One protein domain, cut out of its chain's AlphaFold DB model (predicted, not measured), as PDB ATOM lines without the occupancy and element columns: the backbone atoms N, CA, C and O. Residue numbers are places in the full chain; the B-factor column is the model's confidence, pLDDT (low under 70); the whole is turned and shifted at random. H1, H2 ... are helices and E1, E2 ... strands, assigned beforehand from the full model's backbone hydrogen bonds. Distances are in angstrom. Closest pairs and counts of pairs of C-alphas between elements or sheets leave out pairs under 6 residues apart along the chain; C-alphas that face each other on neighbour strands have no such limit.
ATOM      1  N   ILE A 533      56.936 -26.631   3.662       89.88
ATOM      2  CA  ILE A 533      55.725 -27.045   2.949       89.88
ATOM      3  C   ILE A 533      54.801 -25.839   2.822       89.88
ATOM      4  O   ILE A 533      54.574 -25.126   3.803       89.88
ATOM      5  N   GLU A 534      54.299 -25.593   1.613       88.25
ATOM      6  CA  GLU A 534      53.284 -24.562   1.407       88.25
ATOM      7  C   GLU A 534      51.928 -25.107   1.849       88.25
ATOM      8  O   GLU A 534      51.497 -26.150   1.367       88.25
ATOM      9  N   ILE A 535      51.230 -24.406   2.735       85.31
ATOM     10  CA  ILE A 535      49.824 -24.711   3.019       85.31
ATOM     11  C   ILE A 535      48.915 -23.964   2.051       85.31
ATOM     12  O   ILE A 535      48.924 -22.733   1.964       85.31
ATOM     13  N   LEU A 536      48.082 -24.725   1.348       82.88
ATOM     14  CA  LEU A 536      46.980 -24.195   0.564       82.88
ATOM     15  C   LEU A 536      45.750 -24.122   1.469       82.88
ATOM     16  O   LEU A 536      45.002 -25.086   1.606       82.88
ATOM     17  N   TYR A 537      45.601 -22.966   2.124       67.69
ATOM     18  CA  TYR A 537      44.529 -22.688   3.073       67.69
ATOM     19  C   TYR A 537      43.153 -22.724   2.411       67.69
ATOM     20  O   TYR A 537      42.942 -22.088   1.378       67.69
ATOM     21  N   THR A 538      42.212 -23.350   3.111       61.97
ATOM     22  CA  THR A 538      40.792 -23.574   2.806       61.97
ATOM     23  C   THR A 538      40.497 -24.884   2.094       61.97
ATOM     24  O   THR A 538      41.136 -25.232   1.097       61.97
ATOM     25  N   ARG A 539      39.456 -25.561   2.620       66.62
ATOM     26  CA  ARG A 539      38.855 -26.771   2.055       66.62
ATOM     27  C   ARG A 539      38.963 -26.714   0.539       66.62
ATOM     28  O   ARG A 539      38.424 -25.757  -0.026       66.62
ATOM     29  N   PRO A 540      39.551 -27.716  -0.132       67.50
ATOM     30  CA  PRO A 540      39.670 -27.705  -1.584       67.50
ATOM     31  C   PRO A 540      38.340 -27.363  -2.285       67.50
ATOM     32  O   PRO A 540      38.316 -26.660  -3.288       67.50
ATOM     33  N   VAL A 541      37.201 -27.753  -1.698       60.53
ATOM     34  CA  VAL A 541      35.853 -27.403  -2.179       60.53
ATOM     35  C   VAL A 541      35.515 -25.898  -2.160       60.53
ATOM     36  O   VAL A 541      34.748 -25.439  -3.002       60.53
ATOM     37  N   LEU A 542      36.041 -25.120  -1.206       61.72
ATOM     38  CA  LEU A 542      35.811 -23.673  -1.101       61.72
ATOM     39  C   LEU A 542      36.586 -22.902  -2.167       61.72
ATOM     40  O   LEU A 542      36.094 -21.863  -2.614       61.72
ATOM     41  N   HIS A 543      37.744 -23.427  -2.575       68.69
ATOM     42  CA  HIS A 543      38.519 -22.919  -3.708       68.69
ATOM     43  C   HIS A 543      37.985 -23.384  -5.056       68.69
ATOM     44  O   HIS A 543      38.165 -22.665  -6.023       68.69
ATOM     45  N   MET A 544      37.292 -24.524  -5.112       74.12
ATOM     46  CA  MET A 544      36.715 -25.092  -6.337       74.12
ATOM     47  C   MET A 544      35.205 -24.833  -6.460       74.12
ATOM     48  O   MET A 544      34.417 -25.724  -6.804       74.12
ATOM     49  N   LYS A 545      34.752 -23.614  -6.145       72.69
ATOM     50  CA  LYS A 545      33.329 -23.233  -6.277       72.69
ATOM     51  C   LYS A 545      32.873 -23.203  -7.733       72.69
ATOM     52  O   LYS A 545      31.704 -23.455  -8.007       72.69
ATOM     53  N   GLU A 546      33.783 -22.929  -8.657       75.81
ATOM     54  CA  GLU A 546      33.590 -22.983 -10.107       75.81
ATOM     55  C   GLU A 546      33.248 -24.385 -10.611       75.81
ATOM     56  O   GLU A 546      32.674 -24.530 -11.691       75.81
ATOM     57  N   LEU A 547      33.555 -25.416  -9.819       77.56
ATOM     58  CA  LEU A 547      33.150 -26.776 -10.125       77.56
ATOM     59  C   LEU A 547      31.700 -27.052  -9.720       77.56
ATOM     60  O   LEU A 547      31.190 -28.100 -10.097       77.56
ATOM     61  N   LYS A 548      30.993 -26.146  -9.018       79.19
ATOM     62  CA  LYS A 548      29.674 -26.421  -8.412       79.19
ATOM     63  C   LYS A 548      28.648 -26.829  -9.464       79.19
ATOM     64  O   LYS A 548      28.263 -26.018 -10.298       79.19
ATOM     65  N   GLY A 549      28.174 -28.077  -9.394       76.69
ATOM     66  CA  GLY A 549      27.232 -28.640 -10.369       76.69
ATOM     67  C   GLY A 549      27.854 -29.030 -11.717       76.69
ATOM     68  O   GLY A 549      27.127 -29.449 -12.614       76.69
ATOM     69  N   VAL A 550      29.176 -28.923 -11.872       81.25
ATOM     70  CA  VAL A 550      29.906 -29.430 -13.038       81.25
ATOM     71  C   VAL A 550      29.924 -30.955 -12.980       81.25
ATOM     72  O   VAL A 550      30.309 -31.550 -11.978       81.25
ATOM     73  N   THR A 551      29.510 -31.588 -14.073       82.62
ATOM     74  CA  THR A 551      29.520 -33.050 -14.245       82.62
ATOM     75  C   THR A 551      30.592 -33.526 -15.227       82.62
ATOM     76  O   THR A 551      30.858 -34.726 -15.313       82.62
ATOM     77  N   ASP A 552      31.227 -32.597 -15.950       87.94
ATOM     78  CA  ASP A 552      32.347 -32.872 -16.846       87.94
ATOM     79  C   ASP A 552      33.594 -33.255 -16.039       87.94
ATOM     80  O   ASP A 552      34.217 -32.423 -15.372       87.94
ATOM     81  N   LYS A 553      33.958 -34.537 -16.115       87.06
ATOM     82  CA  LYS A 553      35.096 -35.103 -15.389       87.06
ATOM     83  C   LYS A 553      36.431 -34.525 -15.848       87.06
ATOM     84  O   LYS A 553      37.302 -34.350 -15.004       87.06
ATOM     85  N   GLN A 554      36.592 -34.217 -17.138       90.31
ATOM     86  CA  GLN A 554      37.850 -33.678 -17.654       90.31
ATOM     87  C   GLN A 554      38.060 -32.258 -17.140       90.31
ATOM     88  O   GLN A 554      39.123 -31.947 -16.616       90.31
ATOM     89  N   LYS A 555      37.009 -31.430 -17.166       89.31
ATOM     90  CA  LYS A 555      37.074 -30.083 -16.590       89.31
ATOM     91  C   LYS A 555      37.422 -30.115 -15.096       89.31
ATOM     92  O   LYS A 555      38.257 -29.329 -14.650       89.31
ATOM     93  N   ILE A 556      36.802 -31.016 -14.323       86.94
ATOM     94  CA  ILE A 556      37.110 -31.202 -12.892       86.94
ATOM     95  C   ILE A 556      38.578 -31.595 -12.709       86.94
ATOM     96  O   ILE A 556      39.278 -30.987 -11.901       86.94
ATOM     97  N   HIS A 557      39.038 -32.584 -13.475       91.81
ATOM     98  CA  HIS A 557      40.409 -33.073 -13.445       91.81
ATOM     99  C   HIS A 557      41.421 -31.957 -13.734       91.81
ATOM    100  O   HIS A 557      42.311 -31.712 -12.920       91.81
ATOM    101  N   ASP A 558      41.243 -31.238 -14.844       92.38
ATOM    102  CA  ASP A 558      42.128 -30.148 -15.263       92.38
ATOM    103  C   ASP A 558      42.158 -29.019 -14.229       92.38
ATOM    104  O   ASP A 558      43.225 -28.492 -13.931       92.38
ATOM    105  N   THR A 559      41.016 -28.698 -13.612       89.19
ATOM    106  CA  THR A 559      40.940 -27.671 -12.557       89.19
ATOM    107  C   THR A 559      41.715 -28.085 -11.303       89.19
ATOM    108  O   THR A 559      42.508 -27.300 -10.784       89.19
ATOM    109  N   ILE A 560      41.535 -29.324 -10.823       89.62
ATOM    110  CA  ILE A 560      42.277 -29.839  -9.658       89.62
ATOM    111  C   ILE A 560      43.782 -29.853  -9.960       89.62
ATOM    112  O   ILE A 560      44.591 -29.422  -9.135       89.62
ATOM    113  N   LYS A 561      44.160 -30.333 -11.149       93.00
ATOM    114  CA  LYS A 561      45.554 -30.411 -11.585       93.00
ATOM    115  C   LYS A 561      46.189 -29.034 -11.709       93.00
ATOM    116  O   LYS A 561      47.287 -28.848 -11.193       93.00
ATOM    117  N   ASP A 562      45.522 -28.072 -12.340       91.25
ATOM    118  CA  ASP A 562      46.001 -26.691 -12.434       91.25
ATOM    119  C   ASP A 562      46.198 -26.088 -11.039       91.25
ATOM    120  O   ASP A 562      47.271 -25.577 -10.736       91.25
ATOM    121  N   TRP A 563      45.224 -26.249 -10.135       87.88
ATOM    122  CA  TRP A 563      45.325 -25.740  -8.766       87.88
ATOM    123  C   TRP A 563      46.543 -26.277  -8.004       87.88
ATOM    124  O   TRP A 563      47.272 -25.503  -7.382       87.88
ATOM    125  N   VAL A 564      46.798 -27.584  -8.096       90.38
ATOM    126  CA  VAL A 564      47.978 -28.220  -7.491       90.38
ATOM    127  C   VAL A 564      49.260 -27.744  -8.174       90.38
ATOM    128  O   VAL A 564      50.213 -27.336  -7.514       90.38
ATOM    129  N   THR A 565      49.304 -27.790  -9.502       93.06
ATOM    130  CA  THR A 565      50.537 -27.579 -10.268       93.06
ATOM    131  C   THR A 565      50.921 -26.118 -10.443       93.06
ATOM    132  O   THR A 565      52.080 -25.871 -10.763       93.06
ATOM    133  N   ARG A 566      50.026 -25.153 -10.192       90.38
ATOM    134  CA  ARG A 566      50.338 -23.710 -10.186       90.38
ATOM    135  C   ARG A 566      50.859 -23.192  -8.847       90.38
ATOM    136  O   ARG A 566      51.303 -22.049  -8.770       90.38
ATOM    137  N   SER A 567      50.785 -23.996  -7.786       88.56
ATOM    138  CA  SER A 567      51.192 -23.568  -6.447       88.56
ATOM    139  C   SER A 567      52.714 -23.329  -6.363       88.56
ATOM    140  O   SER A 567      53.502 -24.103  -6.928       88.56
ATOM    141  N   PRO A 568      53.166 -22.285  -5.638       87.31
ATOM    142  CA  PRO A 568      54.576 -22.085  -5.308       87.31
ATOM    143  C   PRO A 568      55.237 -23.319  -4.684       87.31
ATOM    144  O   PRO A 568      56.353 -23.668  -5.057       87.31
ATOM    145  N   GLY A 569      54.545 -24.040  -3.804       88.75
ATOM    146  CA  GLY A 569      55.016 -25.253  -3.143       88.75
ATOM    147  C   GLY A 569      55.430 -26.372  -4.101       88.75
ATOM    148  O   GLY A 569      56.295 -27.188  -3.765       88.75
ATOM    149  N   MET A 570      54.880 -26.378  -5.319       92.25
ATOM    150  CA  MET A 570      55.227 -27.334  -6.372       92.25
ATOM    151  C   MET A 570      56.300 -26.827  -7.346       92.25
ATOM    152  O   MET A 570      56.942 -27.654  -7.990       92.25
ATOM    153  N   ASN A 571      56.528 -25.512  -7.450       89.88
ATOM    154  CA  ASN A 571      57.393 -24.926  -8.491       89.88
ATOM    155  C   ASN A 571      58.593 -24.120  -7.965       89.88
ATOM    156  O   ASN A 571      59.556 -23.929  -8.701       89.88
ATOM    157  N   ASN A 572      58.570 -23.653  -6.716       86.06
ATOM    158  CA  ASN A 572      59.660 -22.890  -6.108       86.06
ATOM    159  C   ASN A 572      60.655 -23.848  -5.409       86.06
ATOM    160  O   ASN A 572      60.225 -24.676  -4.596       86.06
ATOM    161  N   PRO A 573      61.972 -23.774  -5.697       82.81
ATOM    162  CA  PRO A 573      63.000 -24.626  -5.083       82.81
ATOM    163  C   PRO A 573      63.074 -24.559  -3.548       82.81
ATOM    164  O   PRO A 573      63.485 -25.543  -2.945       82.81
ATOM    165  N   GLU A 574      62.631 -23.472  -2.913       80.44
ATOM    166  CA  GLU A 574      62.630 -23.324  -1.446       80.44
ATOM    167  C   GLU A 574      61.591 -24.210  -0.739       80.44
ATOM    168  O   GLU A 574      61.686 -24.483   0.462       80.44
ATOM    169  N   PHE A 575      60.573 -24.662  -1.472       87.00
ATOM    170  CA  PHE A 575      59.550 -25.560  -0.954       87.00
ATOM    171  C   PHE A 575      59.867 -27.020  -1.267       87.00
ATOM    172  O   PHE A 575      60.611 -27.353  -2.183       87.00
ATOM    173  N   HIS A 576      59.256 -27.913  -0.498       90.56
ATOM    174  CA  HIS A 576      59.386 -29.361  -0.638       90.56
ATOM    175  C   HIS A 576      58.044 -30.032  -0.962       90.56
ATOM    176  O   HIS A 576      57.939 -31.258  -0.989       90.56
ATOM    177  N   GLY A 577      57.010 -29.235  -1.221       92.69
ATOM    178  CA  GLY A 577      55.671 -29.707  -1.526       92.69
ATOM    179  C   GLY A 577      54.588 -28.805  -0.959       92.69
ATOM    180  O   GLY A 577      54.855 -27.695  -0.490       92.69
ATOM    181  N   ILE A 578      53.373 -29.340  -0.980       92.81
ATOM    182  CA  ILE A 578      52.158 -28.679  -0.523       92.81
ATOM    183  C   ILE A 578      51.431 -29.511   0.530       92.81
ATOM    184  O   ILE A 578      51.471 -30.743   0.509       92.81
ATOM    185  N   LEU A 579      50.725 -28.819   1.414       92.62
ATOM    186  CA  LEU A 579      49.724 -29.367   2.311       92.62
ATOM    187  C   LEU A 579      48.357 -28.799   1.933       92.62
ATOM    188  O   LEU A 579      48.207 -27.596   1.717       92.62
ATOM    189  N   LEU A 580      47.373 -29.685   1.826       89.94
ATOM    190  CA  LEU A 580      46.025 -29.380   1.358       89.94
ATOM    191  C   LEU A 580      45.043 -29.452   2.534       89.94
ATOM    192  O   LEU A 580      44.664 -30.552   2.939       89.94
ATOM    193  N   ASP A 581      44.655 -28.293   3.065       85.19
ATOM    194  CA  ASP A 581      43.839 -28.137   4.279       85.19
ATOM    195  C   ASP A 581      42.402 -27.697   3.944       85.19
ATOM    196  O   ASP A 581      42.210 -26.576   3.485       85.19
ATOM    197  N   GLU A 582      41.333 -28.481   4.121       83.25
ATOM    198  CA  GLU A 582      41.189 -29.819   4.734       83.25
ATOM    199  C   GLU A 582      40.314 -30.754   3.871       83.25
ATOM    200  O   GLU A 582      39.412 -30.308   3.150       83.25
ATOM    201  N   PHE A 583      40.529 -32.065   4.007       87.69
ATOM    202  CA  PHE A 583      39.658 -33.131   3.510       87.69
ATOM    203  C   PHE A 583      38.860 -33.755   4.662       87.69
ATOM    204  O   PHE A 583      39.429 -34.163   5.669       87.69
ATOM    205  N   ASP A 584      37.545 -33.890   4.483       83.88
ATOM    206  CA  ASP A 584      36.650 -34.586   5.415       83.88
ATOM    207  C   ASP A 584      36.136 -35.906   4.792       83.88
ATOM    208  O   ASP A 584      36.582 -36.267   3.707       83.88
ATOM    209  N   PRO A 585      35.227 -36.673   5.424       76.31
ATOM    210  CA  PRO A 585      34.639 -37.885   4.839       76.31
ATOM    211  C   PRO A 585      33.626 -37.657   3.700       76.31
ATOM    212  O   PRO A 585      32.978 -38.600   3.254       76.31
ATOM    213  N   GLY A 586      33.435 -36.418   3.244       65.38
ATOM    214  CA  GLY A 586      32.669 -36.092   2.046       65.38
ATOM    215  C   GLY A 586      31.204 -35.713   2.269       65.38
ATOM    216  O   GLY A 586      30.453 -35.672   1.297       65.38
ATOM    217  N   ASN A 587      30.762 -35.407   3.498       57.84
ATOM    218  CA  ASN A 587      29.339 -35.129   3.776       57.84
ATOM    219  C   ASN A 587      28.784 -33.931   2.972       57.84
ATOM    220  O   ASN A 587      27.635 -33.995   2.537       57.84
ATOM    221  N   GLU A 588      29.575 -32.875   2.761       57.78
ATOM    222  CA  GLU A 588      29.198 -31.712   1.936       57.78
ATOM    223  C   GLU A 588      29.829 -31.770   0.535       57.78
ATOM    224  O   GLU A 588      29.171 -31.453  -0.455       57.78
ATOM    225  N   MET A 589      31.080 -32.236   0.430       61.50
ATOM    226  CA  MET A 589      31.851 -32.201  -0.822       61.50
ATOM    227  C   MET A 589      31.313 -33.163  -1.887       61.50
ATOM    228  O   MET A 589      31.186 -32.794  -3.053       61.50
ATOM    229  N   MET A 590      30.918 -34.376  -1.488       63.56
ATOM    230  CA  MET A 590      30.374 -35.378  -2.412       63.56
ATOM    231  C   MET A 590      28.951 -35.050  -2.872       63.56
ATOM    232  O   MET A 590      28.510 -35.567  -3.895       63.56
ATOM    233  N   ALA A 591      28.233 -34.189  -2.138       65.62
ATOM    234  CA  ALA A 591      26.923 -33.704  -2.564       65.62
ATOM    235  C   ALA A 591      27.034 -32.746  -3.761       65.62
ATOM    236  O   ALA A 591      26.122 -32.689  -4.582       65.62
ATOM    237  N   TRP A 592      28.136 -31.998  -3.871       64.62
ATOM    238  CA  TRP A 592      28.395 -31.132  -5.024       64.62
ATOM    239  C   TRP A 592      29.139 -31.877  -6.135       64.62
ATOM    240  O   TRP A 592      28.822 -31.653  -7.301       64.62
ATOM    241  N   TYR A 593      30.066 -32.781  -5.782       73.69
ATOM    242  CA  TYR A 593      30.970 -33.478  -6.711       73.69
ATOM    243  C   TYR A 593      31.057 -34.986  -6.407       73.69
ATOM    244  O   TYR A 593      31.963 -35.427  -5.698       73.69
ATOM    245  N   PRO A 594      30.171 -35.830  -6.965       74.56
ATOM    246  CA  PRO A 594      30.157 -37.270  -6.666       74.56
ATOM    247  C   PRO A 594      31.440 -38.041  -7.040       74.56
ATOM    248  O   PRO A 594      31.641 -39.170  -6.582       74.56
ATOM    249  N   THR A 595      32.302 -37.460  -7.882       81.31
ATOM    250  CA  THR A 595      33.597 -38.019  -8.313       81.31
ATOM    251  C   THR A 595      34.799 -37.355  -7.637       81.31
ATOM    252  O   THR A 595      35.924 -37.576  -8.068       81.31
ATOM    253  N   PHE A 596      34.594 -36.543  -6.592       82.94
ATOM    254  CA  PHE A 596      35.643 -35.723  -5.973       82.94
ATOM    255  C   PHE A 596      36.915 -36.508  -5.625       82.94
ATOM    256  O   PHE A 596      37.989 -36.191  -6.131       82.94
ATOM    257  N   TYR A 597      36.801 -37.561  -4.809       88.06
ATOM    258  CA  TYR A 597      37.962 -38.381  -4.440       88.06
ATOM    259  C   TYR A 597      38.542 -39.149  -5.626       88.06
ATOM    260  O   TYR A 597      39.756 -39.304  -5.703       88.06
ATOM    261  N   ASP A 598      37.696 -39.589  -6.561       89.94
ATOM    262  CA  ASP A 598      38.131 -40.346  -7.738       89.94
ATOM    263  C   ASP A 598      39.056 -39.487  -8.619       89.94
ATOM    264  O   ASP A 598      40.091 -39.962  -9.087       89.94
ATOM    265  N   GLU A 599      38.730 -38.203  -8.802       89.88
ATOM    266  CA  GLU A 599      39.570 -37.273  -9.564       89.88
ATOM    267  C   GLU A 599      40.826 -36.854  -8.793       89.88
ATOM    268  O   GLU A 599      41.914 -36.829  -9.368       89.88
ATOM    269  N   TRP A 600      40.733 -36.635  -7.478       91.62
ATOM    270  CA  TRP A 600      41.913 -36.391  -6.642       91.62
ATOM    271  C   TRP A 600      42.920 -37.548  -6.663       91.62
ATOM    272  O   TRP A 600      44.132 -37.319  -6.703       91.62
ATOM    273  N   ILE A 601      42.440 -38.794  -6.659       95.19
ATOM    274  CA  ILE A 601      43.283 -39.988  -6.793       95.19
ATOM    275  C   ILE A 601      44.031 -39.964  -8.130       95.19
ATOM    276  O   ILE A 601      45.235 -40.217  -8.159       95.19
ATOM    277  N   LYS A 602      43.356 -39.627  -9.235       96.38
ATOM    278  CA  LYS A 602      43.999 -39.547 -10.555       96.38
ATOM    279  C   LYS A 602      45.041 -38.434 -10.617       96.38
ATOM    280  O   LYS A 602      46.177 -38.708 -10.992       96.38
ATOM    281  N   VAL A 603      44.680 -37.216 -10.205       95.25
ATOM    282  CA  VAL A 603      45.587 -36.058 -10.253       95.25
ATOM    283  C   VAL A 603      46.812 -36.283  -9.371       95.25
ATOM    284  O   VAL A 603      47.933 -36.051  -9.809       95.25
ATOM    285  N   SER A 604      46.633 -36.779  -8.145       95.56
ATOM    286  CA  SER A 604      47.768 -37.036  -7.248       95.56
ATOM    287  C   SER A 604      48.736 -38.080  -7.809       95.56
ATOM    288  O   SER A 604      49.944 -37.888  -7.695       95.56
ATOM    289  N   ARG A 605      48.241 -39.143  -8.461       96.69
ATOM    290  CA  ARG A 605      49.100 -40.119  -9.150       96.69
ATOM    291  C   ARG A 605      49.850 -39.487 -10.308       96.69
ATOM    292  O   ARG A 605      51.053 -39.695 -10.411       96.69
ATOM    293  N   GLU A 606      49.165 -38.725 -11.153       96.88
ATOM    294  CA  GLU A 606      49.799 -38.067 -12.293       96.88
ATOM    295  C   GLU A 606      50.904 -37.107 -11.836       96.88
ATOM    296  O   GLU A 606      52.042 -37.222 -12.276       96.88
ATOM    297  N   VAL A 607      50.605 -36.221 -10.883       96.00
ATOM    298  CA  VAL A 607      51.559 -35.208 -10.412       96.00
ATOM    299  C   VAL A 607      52.731 -35.834  -9.651       96.00
ATOM    300  O   VAL A 607      53.872 -35.457  -9.894       96.00
ATOM    301  N   LEU A 608      52.493 -36.790  -8.745       94.00
ATOM    302  CA  LEU A 608      53.567 -37.382  -7.927       94.00
ATOM    303  C   LEU A 608      54.439 -38.395  -8.682       94.00
ATOM    304  O   LEU A 608      55.496 -38.771  -8.175       94.00
ATOM    305  N   THR A 609      54.017 -38.848  -9.866       94.31
ATOM    306  CA  THR A 609      54.828 -39.727 -10.728       94.31
ATOM    307  C   THR A 609      55.513 -38.990 -11.877       94.31
ATOM    308  O   THR A 609      56.400 -39.563 -12.510       94.31
ATOM    309  N   ASP A 610      55.169 -37.723 -12.118       96.00
ATOM    310  CA  ASP A 610      55.842 -36.873 -13.096       96.00
ATOM    311  C   ASP A 610      57.273 -36.525 -12.619       96.00
ATOM    312  O   ASP A 610      57.444 -35.932 -11.544       96.00
ATOM    313  N   PRO A 611      58.322 -36.839 -13.409       95.81
ATOM    314  CA  PRO A 611      59.704 -36.485 -13.092       95.81
ATOM    315  C   PRO A 611      59.930 -34.996 -12.795       95.81
ATOM    316  O   PRO A 611      60.838 -34.670 -12.029       95.81
ATOM    317  N   LYS A 612      59.105 -34.092 -13.347       95.06
ATOM    318  CA  LYS A 612      59.147 -32.648 -13.063       95.06
ATOM    319  C   LYS A 612      58.996 -32.348 -11.571       95.06
ATOM    320  O   LYS A 612      59.618 -31.415 -11.068       95.06
ATOM    321  N   TYR A 613      58.183 -33.131 -10.866       94.19
ATOM    322  CA  TYR A 613      57.878 -32.941  -9.449       94.19
ATOM    323  C   TYR A 613      58.610 -33.945  -8.551       94.19
ATOM    324  O   TYR A 613      58.255 -34.111  -7.383       94.19
ATOM    325  N   ALA A 614      59.660 -34.601  -9.057       89.94
ATOM    326  CA  ALA A 614      60.450 -35.546  -8.279       89.94
ATOM    327  C   ALA A 614      60.951 -34.916  -6.964       89.94
ATOM    328  O   ALA A 614      61.570 -33.853  -6.943       89.94
ATOM    329  N   GLY A 615      60.670 -35.587  -5.845       86.12
ATOM    330  CA  GLY A 615      61.024 -35.118  -4.503       86.12
ATOM    331  C   GLY A 615      60.012 -34.166  -3.855       86.12
ATOM    332  O   GLY A 615      60.125 -33.929  -2.652       86.12
ATOM    333  N   ARG A 616      59.004 -33.678  -4.593       91.06
ATOM    334  CA  ARG A 616      57.878 -32.917  -4.031       91.06
ATOM    335  C   ARG A 616      56.886 -33.840  -3.333       91.06
ATOM    336  O   ARG A 616      56.777 -35.023  -3.650       91.06
ATOM    337  N   MET A 617      56.155 -33.281  -2.375       91.25
ATOM    338  CA  MET A 617      55.086 -33.968  -1.653       91.25
ATOM    339  C   MET A 617      53.749 -33.262  -1.861       91.25
ATOM    340  O   MET A 617      53.687 -32.037  -1.933       91.25
ATOM    341  N   ILE A 618      52.678 -34.047  -1.887       95.12
ATOM    342  CA  ILE A 618      51.311 -33.559  -1.716       95.12
ATOM    343  C   ILE A 618      50.782 -34.235  -0.458       95.12
ATOM    344  O   ILE A 618      50.637 -35.460  -0.430       95.12
ATOM    345  N   ILE A 619      50.553 -33.443   0.584       95.62
ATOM    346  CA  ILE A 619      50.148 -33.920   1.905       95.62
ATOM    347  C   ILE A 619      48.670 -33.572   2.096       95.62
ATOM    348  O   ILE A 619      48.348 -32.400   2.301       95.62
ATOM    349  N   PRO A 620      47.748 -34.544   2.009       94.81
ATOM    350  CA  PRO A 620      46.366 -34.284   2.369       94.81
ATOM    351  C   PRO A 620      46.263 -34.110   3.886       94.81
ATOM    352  O   PRO A 620      46.702 -34.981   4.642       94.81
ATOM    353  N   TYR A 621      45.678 -32.995   4.317       92.88
ATOM    354  CA  TYR A 621      45.267 -32.794   5.701       92.88
ATOM    355  C   TYR A 621      43.861 -33.367   5.856       92.88
ATOM    356  O   TYR A 621      42.917 -32.899   5.217       92.88
ATOM    357  N   ILE A 622      43.737 -34.438   6.632       91.50
ATOM    358  CA  ILE A 622      42.514 -35.219   6.776       91.50
ATOM    359  C   ILE A 622      41.941 -35.064   8.177       91.50
ATOM    360  O   ILE A 622      42.651 -35.166   9.179       91.50
ATOM    361  N   CYS A 623      40.631 -34.878   8.245       83.69
ATOM    362  CA  CYS A 623      39.896 -34.805   9.494       83.69
ATOM    363  C   CYS A 623      38.829 -35.902   9.569       83.69
ATOM    364  O   CYS A 623      38.358 -36.450   8.567       83.69
ATOM    365  N   TYR A 624      38.427 -36.215  10.801       77.06
ATOM    366  CA  TYR A 624      37.420 -37.231  11.104       77.06
ATOM    367  C   TYR A 624      37.798 -38.653  10.643       77.06
ATOM    368  O   TYR A 624      38.910 -38.942  10.208       77.06
ATOM    369  N   ASN A 625      36.848 -39.578  10.779       78.19
ATOM    370  CA  ASN A 625      37.025 -40.987  10.443       78.19
ATOM    371  C   ASN A 625      36.807 -41.197   8.933       78.19
ATOM    372  O   ASN A 625      35.813 -41.779   8.503       78.19
ATOM    373  N   MET A 626      37.710 -40.674   8.099       86.44
ATOM    374  CA  MET A 626      37.642 -40.843   6.638       86.44
ATOM    375  C   MET A 626      37.730 -42.320   6.199       86.44
ATOM    376  O   MET A 626      37.286 -42.649   5.102       86.44
ATOM    377  N   TYR A 627      38.222 -43.224   7.052       86.19
ATOM    378  CA  TYR A 627      38.185 -44.674   6.825       86.19
ATOM    379  C   TYR A 627      36.779 -45.296   6.902       86.19
ATOM    380  O   TYR A 627      36.602 -46.427   6.455       86.19
ATOM    381  N   ASP A 628      35.773 -44.584   7.428       79.88
ATOM    382  CA  ASP A 628      34.392 -45.088   7.521       79.88
ATOM    383  C   ASP A 628      33.689 -45.163   6.151       79.88
ATOM    384  O   ASP A 628      32.627 -45.780   6.038       79.88
ATOM    385  N   TYR A 629      34.242 -44.525   5.112       77.88
ATOM    386  CA  TYR A 629      33.658 -44.498   3.769       77.88
ATOM    387  C   TYR A 629      34.668 -44.954   2.724       77.88
ATOM    388  O   TYR A 629      35.802 -44.482   2.680       77.88
ATOM    389  N   GLU A 630      34.216 -45.822   1.821       83.81
ATOM    390  CA  GLU A 630      35.050 -46.470   0.804       83.81
ATOM    391  C   GLU A 630      35.862 -45.471  -0.038       83.81
ATOM    392  O   GLU A 630      37.071 -45.632  -0.193       83.81
ATOM    393  N   LYS A 631      35.231 -44.397  -0.533       86.25
ATOM    394  CA  LYS A 631      35.898 -43.421  -1.410       86.25
ATOM    395  C   LYS A 631      36.962 -42.584  -0.694       86.25
ATOM    396  O   LYS A 631      38.053 -42.399  -1.229       86.25
ATOM    397  N   SER A 632      36.674 -42.089   0.511       87.38
ATOM    398  CA  SER A 632      37.656 -41.326   1.292       87.38
ATOM    399  C   SER A 632      38.773 -42.224   1.831       87.38
ATOM    400  O   SER A 632      39.929 -41.805   1.851       87.38
ATOM    401  N   ALA A 633      38.471 -43.478   2.179       90.06
ATOM    402  CA  ALA A 633      39.472 -44.477   2.540       90.06
ATOM    403  C   ALA A 633      40.419 -44.789   1.367       90.06
ATOM    404  O   ALA A 633      41.639 -44.817   1.546       90.06
ATOM    405  N   ALA A 634      39.874 -44.967   0.157       93.00
ATOM    406  CA  ALA A 634      40.655 -45.175  -1.062       93.00
ATOM    407  C   ALA A 634      41.547 -43.967  -1.389       93.00
ATOM    408  O   ALA A 634      42.697 -44.142  -1.791       93.00
ATOM    409  N   PHE A 635      41.051 -42.747  -1.161       94.19
ATOM    410  CA  PHE A 635      41.838 -41.522  -1.290       94.19
ATOM    411  C   PHE A 635      43.029 -41.500  -0.328       94.19
ATOM    412  O   PHE A 635      44.151 -41.274  -0.769       94.19
ATOM    413  N   VAL A 636      42.834 -41.798   0.960       95.50
ATOM    414  CA  VAL A 636      43.952 -41.835   1.922       95.50
ATOM    415  C   VAL A 636      44.944 -42.940   1.568       95.50
ATOM    416  O   VAL A 636      46.149 -42.694   1.488       95.50
ATOM    417  N   LYS A 637      44.441 -44.142   1.260       96.56
ATOM    418  CA  LYS A 637      45.269 -45.273   0.828       96.56
ATOM    419  C   LYS A 637      46.122 -44.924  -0.394       96.56
ATOM    420  O   LYS A 637      47.279 -45.325  -0.460       96.56
ATOM    421  N   ASN A 638      45.585 -44.157  -1.339       96.88
ATOM    422  CA  ASN A 638      46.321 -43.718  -2.520       96.88
ATOM    423  C   ASN A 638      47.596 -42.933  -2.166       96.88
ATOM    424  O   ASN A 638      48.645 -43.215  -2.738       96.88
ATOM    425  N   PHE A 639      47.540 -42.004  -1.207       96.31
ATOM    426  CA  PHE A 639      48.734 -41.262  -0.778       96.31
ATOM    427  C   PHE A 639      49.738 -42.148  -0.038       96.31
ATOM    428  O   PHE A 639      50.939 -42.034  -0.286       96.31
ATOM    429  N   VAL A 640      49.253 -43.082   0.788       95.31
ATOM    430  CA  VAL A 640      50.100 -44.089   1.453       95.31
ATOM    431  C   VAL A 640      50.818 -44.973   0.424       95.31
ATOM    432  O   VAL A 640      52.021 -45.207   0.540       95.31
ATOM    433  N   ASP A 641      50.118 -45.431  -0.619       94.75
ATOM    434  CA  ASP A 641      50.692 -46.257  -1.690       94.75
ATOM    435  C   ASP A 641      51.738 -45.490  -2.518       94.75
ATOM    436  O   ASP A 641      52.722 -46.081  -2.968       94.75
ATOM    437  N   LEU A 642      51.547 -44.178  -2.698       92.88
ATOM    438  CA  LEU A 642      52.502 -43.278  -3.356       92.88
ATOM    439  C   LEU A 642      53.702 -42.915  -2.460       92.88
ATOM    440  O   LEU A 642      54.638 -42.266  -2.926       92.88
ATOM    441  N   GLY A 643      53.699 -43.328  -1.187       90.25
ATOM    442  CA  GLY A 643      54.738 -42.981  -0.215       90.25
ATOM    443  C   GLY A 643      54.768 -41.490   0.137       90.25
ATOM    444  O   GLY A 643      55.834 -40.962   0.466       90.25
ATOM    445  N   SER A 644      53.628 -40.804  -0.000       92.31
ATOM    446  CA  SER A 644      53.450 -39.432   0.475       92.31
ATOM    447  C   SER A 644      53.001 -39.441   1.933       92.31
ATOM    448  O   SER A 644      52.314 -40.362   2.373       92.31
ATOM    449  N   HIS A 645      53.347 -38.388   2.671       95.19
ATOM    450  CA  HIS A 645      52.806 -38.209   4.014       95.19
ATOM    451  C   HIS A 645      51.317 -37.844   3.958       95.19
ATOM    452  O   HIS A 645      50.876 -37.163   3.033       95.19
TER     453      HIS A 645
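AT A GLANCE: This is residues 533 to 645 of the 768 residues of a protein of Phycisphaerae bacterium (UniProt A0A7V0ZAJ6). A small parallel sheet, E1 to E3, has helices H2, H5 and H6 in a slightly curved row over one face and past its E3 edge, the other face bare of named helices. H5 is in the middle of the row, H6 side by side with it and H2 crossing it steeply, while short H3 sits near the starts of E1 and E2 and short H1 and H4 near the strands' far ends. The 113 printed residues, with named elements in the order E1 H1 H2 H3 E2 H4 H5 E3 H6, are mixed in class, compact with a radius of gyration of the C-alphas of 13.2 A, and span 37 by 28 by 23 A.

HOW THE PARTS SIT: Inner strand E2, residues 577 to 583, is parallel to edge strand E1, residues 533 to 537, with N 536 and O 579 at 2.9 A, and to edge strand E3, residues 617 to 622, with N 583 and O 621 at 2.8 A. H5, residues 596 to 609, only grazes the sheet. H2, residues 553 to 565, touches H5 at a steep tilt of 49 degrees, the closest C-alphas, His 557 and Glu 599, 5.8 A apart. H6, residues 630 to 641, touches H5 at a shallow tilt of 9 degrees, the same way, the closest C-alphas, Ile 601 and Phe 635, 5.9 A apart. H2 and H6 are apart, and each only grazes the sheet. H3, residues 568 to 571, has a height of 7.4 A over the sheet and is over none of its strands, but only just, with two C-alphas falling on E1 and two on E2. H1, residues 540 to 543, only grazes the sheet; H4, residues 589 to 592, is not on it. In H2, H5 and H6 every O i to N i+4 pair is within hydrogen-bond range; H1, H3 and H4 are too short for such a pair. Two strand-helix-strand units, parallel neighbour strands with helices between, are E1, H1 H2 H3, E2 and E2, H4 H5, E3, the second with a right-handed crossover.

IN THESE COORDINATES: E1 begins at C-alpha 533, (55.725, -27.045, 2.949), and H6 ends at C-alpha 641, (50.692, -46.257, -1.690). From first to last C-alpha H5 is 20.2 A, H2 17.9 A, E2 17.1 A, H6 15.8 A, E3 15.2 A and E1 12.0 A.

THE WHOLE: The farthest C-alphas, Pro 573 and Asp 628, are 37.4 A apart. The printed part has no cut and no long link. Its mean pLDDT is 85.5, with residues 537 to 543 and 586 to 592 under 70.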